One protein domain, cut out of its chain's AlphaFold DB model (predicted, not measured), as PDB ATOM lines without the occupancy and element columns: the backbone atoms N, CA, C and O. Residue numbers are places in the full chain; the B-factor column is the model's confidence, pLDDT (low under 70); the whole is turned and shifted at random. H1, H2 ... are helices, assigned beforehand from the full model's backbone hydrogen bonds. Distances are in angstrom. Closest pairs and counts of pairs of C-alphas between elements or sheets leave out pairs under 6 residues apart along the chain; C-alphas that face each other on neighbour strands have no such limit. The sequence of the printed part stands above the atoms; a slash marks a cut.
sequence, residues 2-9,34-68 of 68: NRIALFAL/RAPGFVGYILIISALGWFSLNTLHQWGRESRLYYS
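AT A GLANCE: This is residues 2 to 9 and 34 to 68 of the 68 residues of an uncharacterized protein of Chitinophaga sp. GDMCC 1.1288 (UniProt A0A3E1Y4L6). A short helix, H1, packs on one side of a single long helix, H2, beside residues 43 to 51, and both ends of H2 stick out beyond it. The printed part has 43 residues with two named helices, H1 then H2, no named strand, and the class is all helix. The whole is an extended rod, 52 by 15 by 6 A, with a radius of gyration of the C-alphas of 14.7 A.

HOW THE PARTS SIT: H1, residues 2 to 9, touches H2, residues 34 to 65, the latter with residues 43 to 51 alone. The closest C-alphas are those of Ala 5 and Ala 47, 4.8 A apart. The two run opposite ways at a shallow tilt of 31 degrees. Every O i to N i+4 pair is within hydrogen-bond range in H1, and 27 of 28 in H2.

IN THESE COORDINATES: H1 begins at C-alpha 2 (-52.927, -6.847, 32.767). H2 measures 47.3 A, from C-alpha 34 (-47.532, 13.017, 50.763) to C-alpha 65 (-42.260, -26.298, 24.938).

THE WHOLE: The C-alphas of Arg 34 and Ser 68, the two farthest apart, are 52.2 A apart. Residues 10 to 33 are not printed; C-alphas 9 and 34 are 17.7 A apart across this cut. Residues 63 to 68 have pLDDT under 70.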
ATOM      1  N   ASN A   2     -53.876  -7.815  33.359       84.69
ATOM      2  CA  ASN A   2     -52.927  -6.847  32.767       84.69
ATOM      3  C   ASN A   2     -53.471  -5.419  32.593       84.69
ATOM      4  O   ASN A   2     -52.759  -4.470  32.887       84.69
ATOM      5  N   ARG A   3     -54.738  -5.247  32.180       92.31
ATOM      6  CA  ARG A   3     -55.350  -3.907  32.065       92.31
ATOM      7  C   ARG A   3     -55.445  -3.197  33.420       92.31
ATOM      8  O   ARG A   3     -55.132  -2.021  33.505       92.31
ATOM      9  N   ILE A   4     -55.827  -3.922  34.474       93.69
ATOM     10  CA  ILE A   4     -55.943  -3.381  35.838       93.69
ATOM     11  C   ILE A   4     -54.561  -2.993  36.369       93.69
ATOM     12  O   ILE A   4     -54.405  -1.892  36.880       93.69
ATOM     13  N   ALA A   5     -53.555  -3.855  36.188       93.12
ATOM     14  CA  ALA A   5     -52.174  -3.550  36.561       93.12
ATOM     15  C   ALA A   5     -51.639  -2.319  35.811       93.12
ATOM     16  O   ALA A   5     -50.973  -1.480  36.405       93.12
ATOM     17  N   LEU A   6     -51.989  -2.163  34.532       96.00
ATOM     18  CA  LEU A   6     -51.614  -0.996  33.734       96.00
ATOM     19  C   LEU A   6     -52.290   0.289  34.238       96.00
ATOM     20  O   LEU A   6     -51.617   1.302  34.399       96.00
ATOM     21  N   PHE A   7     -53.589   0.252  34.549       97.19
ATOM     22  CA  PHE A   7     -54.275   1.399  35.155       97.19
ATOM     23  C   PHE A   7     -53.707   1.746  36.535       97.19
ATOM     24  O   PHE A   7     -53.469   2.919  36.809       97.19
ATOM     25  N   ALA A   8     -53.442   0.745  37.379       95.81
ATOM     26  CA  ALA A   8     -52.818   0.941  38.684       95.81
ATOM     27  C   ALA A   8     -51.431   1.584  38.555       95.81
ATOM     28  O   ALA A   8     -51.122   2.511  39.297       95.81
ATOM     29  N   LEU A   9     -50.633   1.152  37.574       97.62
ATOM     30  CA  LEU A   9     -49.331   1.745  37.284       97.62
ATOM     31  C   LEU A   9     -49.462   3.221  36.891       97.62
ATOM     32  O   LEU A   9     -48.784   4.061  37.470       97.62
ATOM     33  N   ARG A  34     -48.518  14.042  50.394       91.75
ATOM     34  CA  ARG A  34     -47.532  13.017  50.763       91.75
ATOM     35  C   ARG A  34     -48.167  11.632  50.958       91.75
ATOM     36  O   ARG A  34     -47.622  10.636  50.482       91.75
ATOM     37  N   ALA A  35     -49.340  11.552  51.595       96.06
ATOM     38  CA  ALA A  35     -50.056  10.286  51.786       96.06
ATOM     39  C   ALA A  35     -50.621   9.701  50.465       96.06
ATOM     40  O   ALA A  35     -50.348   8.534  50.177       96.06
ATOM     41  N   PRO A  36     -51.327  10.472  49.612       96.25
ATOM     42  CA  PRO A  36     -51.677  10.045  48.255       96.25
ATOM     43  C   PRO A  36     -50.468   9.606  47.418       96.25
ATOM     44  O   PRO A  36     -50.541   8.587  46.730       96.25
ATOM     45  N   GLY A  37     -49.340  10.317  47.512       96.94
ATOM     46  CA  GLY A  37     -48.088   9.940  46.851       96.94
ATOM     47  C   GLY A  37     -47.556   8.583  47.316       96.94
ATOM     48  O   GLY A  37     -47.164   7.758  46.492       96.94
ATOM     49  N   PHE A  38     -47.619   8.307  48.623       97.31
ATOM     50  CA  PHE A  38     -47.268   7.000  49.185       97.31
ATOM     51  C   PHE A  38     -48.158   5.871  48.648       97.31
ATOM     52  O   PHE A  38     -47.651   4.827  48.233       97.31
ATOM     53  N   VAL A  39     -49.474   6.093  48.569       98.06
ATOM     54  CA  VAL A  39     -50.400   5.152  47.912       98.06
ATOM     55  C   VAL A  39     -50.009   4.947  46.447       98.06
ATOM     56  O   VAL A  39     -50.017   3.816  45.960       98.06
ATOM     57  N   GLY A  40     -49.593   6.016  45.763       97.88
ATOM     58  CA  GLY A  40     -49.058   5.947  44.408       97.88
ATOM     59  C   GLY A  40     -47.888   4.970  44.278       97.88
ATOM     60  O   GLY A  40     -47.919   4.089  43.418       97.88
ATOM     61  N   TYR A  41     -46.907   5.038  45.182       97.81
ATOM     62  CA  TYR A  41     -45.786   4.092  45.204       97.81
ATOM     63  C   TYR A  41     -46.226   2.639  45.421       97.81
ATOM     64  O   TYR A  41     -45.718   1.747  44.737       97.81
ATOM     65  N   ILE A  42     -47.196   2.382  46.307       98.06
ATOM     66  CA  ILE A  42     -47.741   1.029  46.517       98.06
ATOM     67  C   ILE A  42     -48.340   0.481  45.215       98.06
ATOM     68  O   ILE A  42     -48.087  -0.673  44.854       98.06
ATOM     69  N   LEU A  43     -49.106   1.302  44.489       97.69
ATOM     70  CA  LEU A  43     -49.704   0.910  43.212       97.69
ATOM     71  C   LEU A  43     -48.639   0.603  42.155       97.69
ATOM     72  O   LEU A  43     -48.739  -0.420  41.476       97.69
ATOM     73  N   ILE A  44     -47.601   1.442  42.051       98.06
ATOM     74  CA  ILE A  44     -46.484   1.239  41.119       98.06
ATOM     75  C   ILE A  44     -45.784  -0.090  41.408       98.06
ATOM     76  O   ILE A  44     -45.658  -0.922  40.510       98.06
ATOM     77  N   ILE A  45     -45.362  -0.320  42.655       97.88
ATOM     78  CA  ILE A  45     -44.617  -1.530  43.039       97.88
ATOM     79  C   ILE A  45     -45.470  -2.783  42.808       97.88
ATOM     80  O   ILE A  45     -44.983  -3.769  42.257       97.88
ATOM     81  N   SER A  46     -46.757  -2.733  43.158       96.94
ATOM     82  CA  SER A  46     -47.682  -3.855  42.957       96.94
ATOM     83  C   SER A  46     -47.883  -4.177  41.474       96.94
ATOM     84  O   SER A  46     -47.868  -5.346  41.080       96.94
ATOM     85  N   ALA A  47     -48.035  -3.151  40.632       97.19
ATOM     86  CA  ALA A  47     -48.178  -3.325  39.191       97.19
ATOM     87  C   ALA A  47     -46.898  -3.878  38.553       97.19
ATOM     88  O   ALA A  47     -46.970  -4.811  37.751       97.19
ATOM     89  N   LEU A  48     -45.732  -3.354  38.940       97.19
ATOM     90  CA  LEU A  48     -44.439  -3.869  38.491       97.19
ATOM     91  C   LEU A  48     -44.252  -5.331  38.903       97.19
ATOM     92  O   LEU A  48     -43.907  -6.147  38.056       97.19
ATOM     93  N   GLY A  49     -44.577  -5.686  40.149       97.06
ATOM     94  CA  GLY A  49     -44.543  -7.071  40.618       97.06
ATOM     95  C   GLY A  49     -45.423  -7.998  39.776       97.06
ATOM     96  O   GLY A  49     -44.977  -9.070  39.365       97.06
ATOM     97  N   TRP A  50     -46.643  -7.565  39.438       95.81
ATOM     98  CA  TRP A  50     -47.523  -8.320  38.542       95.81
ATOM     99  C   TRP A  50     -46.913  -8.510  37.149       95.81
ATOM    100  O   TRP A  50     -46.916  -9.626  36.627       95.81
ATOM    101  N   PHE A  51     -46.383  -7.445  36.539       95.44
ATOM    102  CA  PHE A  51     -45.761  -7.536  35.218       95.44
ATOM    103  C   PHE A  51     -44.533  -8.443  35.230       95.44
ATOM    104  O   PHE A  51     -44.425  -9.307  34.364       95.44
ATOM    105  N   SER A  52     -43.661  -8.316  36.232       96.00
ATOM    106  CA  SER A  52     -42.496  -9.186  36.401       96.00
ATOM    107  C   SER A  52     -42.903 -10.655  36.514       96.00
ATOM    108  O   SER A  52     -42.380 -11.489  35.775       96.00
ATOM    109  N   LEU A  53     -43.874 -10.979  37.375       95.06
ATOM    110  CA  LEU A  53     -44.370 -12.350  37.533       95.06
ATOM    111  C   LEU A  53     -45.003 -12.882  36.246       95.06
ATOM    112  O   LEU A  53     -44.736 -14.018  35.857       95.06
ATOM    113  N   ASN A  54     -45.812 -12.072  35.563       93.75
ATOM    114  CA  ASN A  54     -46.442 -12.471  34.310       93.75
ATOM    115  C   ASN A  54     -45.401 -12.737  33.209       93.75
ATOM    116  O   ASN A  54     -45.519 -13.728  32.491       93.75
ATOM    117  N   THR A  55     -44.373 -11.895  33.094       93.44
ATOM    118  CA  THR A  55     -43.270 -12.080  32.139       93.44
ATOM    119  C   THR A  55     -42.487 -13.356  32.437       93.44
ATOM    120  O   THR A  55     -42.319 -14.192  31.550       93.44
ATOM    121  N   LEU A  56     -42.084 -13.566  33.694       94.25
ATOM    122  CA  LEU A  56     -41.387 -14.789  34.108       94.25
ATOM    123  C   LEU A  56     -42.232 -16.040  33.845       94.25
ATOM    124  O   LEU A  56     -41.714 -17.055  33.381       94.25
ATOM    125  N   HIS A  57     -43.539 -15.968  34.095       91.50
ATOM    126  CA  HIS A  57     -44.454 -17.072  33.826       91.50
ATOM    127  C   HIS A  57     -44.550 -17.392  32.327       91.50
ATOM    128  O   HIS A  57     -44.605 -18.561  31.950       91.50
ATOM    129  N   GLN A  58     -44.556 -16.379  31.457       89.38
ATOM    130  CA  GLN A  58     -44.568 -16.582  30.004       89.38
ATOM    131  C   GLN A  58     -43.270 -17.241  29.522       89.38
ATOM    132  O   GLN A  58     -43.335 -18.292  28.883       89.38
ATOM    133  N   TRP A  59     -42.112 -16.713  29.925       90.81
ATOM    134  CA  TRP A  59     -40.802 -17.280  29.577       90.81
ATOM    135  C   TRP A  59     -40.609 -18.708  30.112       90.81
ATOM    136  O   TRP A  59     -40.066 -19.583  29.431       90.81
ATOM    137  N   GLY A  60     -41.114 -18.991  31.317       86.81
ATOM    138  CA  GLY A  60     -41.097 -20.333  31.903       86.81
ATOM    139  C   GLY A  60     -41.935 -21.363  31.131       86.81
ATOM    140  O   GLY A  60     -41.618 -22.551  31.142       86.81
ATOM    141  N   ARG A  61     -42.998 -20.940  30.434       83.88
ATOM    142  CA  ARG A  61     -43.803 -21.843  29.593       83.88
ATOM    143  C   ARG A  61     -43.187 -22.068  28.217       83.88
ATOM    144  O   ARG A  61     -43.214 -23.196  27.735       83.88
ATOM    145  N   GLU A  62     -42.627 -21.028  27.605       74.81
ATOM    146  CA  GLU A  62     -41.943 -21.135  26.308       74.81
ATOM    147  C   GLU A  62     -40.734 -22.071  26.385       74.81
ATOM    148  O   GLU A  62     -40.566 -22.940  25.533       74.81
ATOM    149  N   SER A  63     -39.948 -21.966  27.459       67.00
ATOM    150  CA  SER A  63     -38.816 -22.869  27.700       67.00
ATOM    151  C   SER A  63     -39.242 -24.335  27.830       67.00
ATOM    152  O   SER A  63     -38.560 -25.201  27.294       67.00
ATOM    153  N   ARG A  64     -40.389 -24.644  28.453       62.25
ATOM    154  CA  ARG A  64     -40.899 -26.028  28.534       62.25
ATOM    155  C   ARG A  64     -41.291 -26.626  27.181       62.25
ATOM    156  O   ARG A  64     -41.087 -27.818  26.997       62.25
ATOM    157  N   LEU A  65     -41.852 -25.830  26.271       61.50
ATOM    158  CA  LEU A  65     -42.260 -26.298  24.938       61.50
ATOM    159  C   LEU A  65     -41.064 -26.602  24.030       61.50
ATOM    160  O   LEU A  65     -41.194 -27.383  23.099       61.50
ATOM    161  N   TYR A  66     -39.905 -26.001  24.300       55.44
ATOM    162  CA  TYR A  66     -38.691 -26.220  23.511       55.44
ATOM    163  C   TYR A  66     -37.953 -27.529  23.852       55.44
ATOM    164  O   TYR A  66     -37.070 -27.940  23.105       55.44
ATOM    165  N   TYR A  67     -38.297 -28.177  24.971       55.91
ATOM    166  CA  TYR A  67     -37.675 -29.422  25.446       55.91
ATOM    167  C   TYR A  67     -38.626 -30.640  25.418       55.91
ATOM    168  O   TYR A  67     -38.289 -31.673  25.999       55.91
ATOM    169  N   SER A  68     -39.796 -30.538  24.773       49.09
ATOM    170  CA  SER A  68     -40.735 -31.657  24.547       49.09
ATOM    171  C   SER A  68     -40.858 -31.981  23.069       49.09
ATOM    172  O   SER A  68     -40.871 -33.182  22.733       49.09
TER     173      SER A  68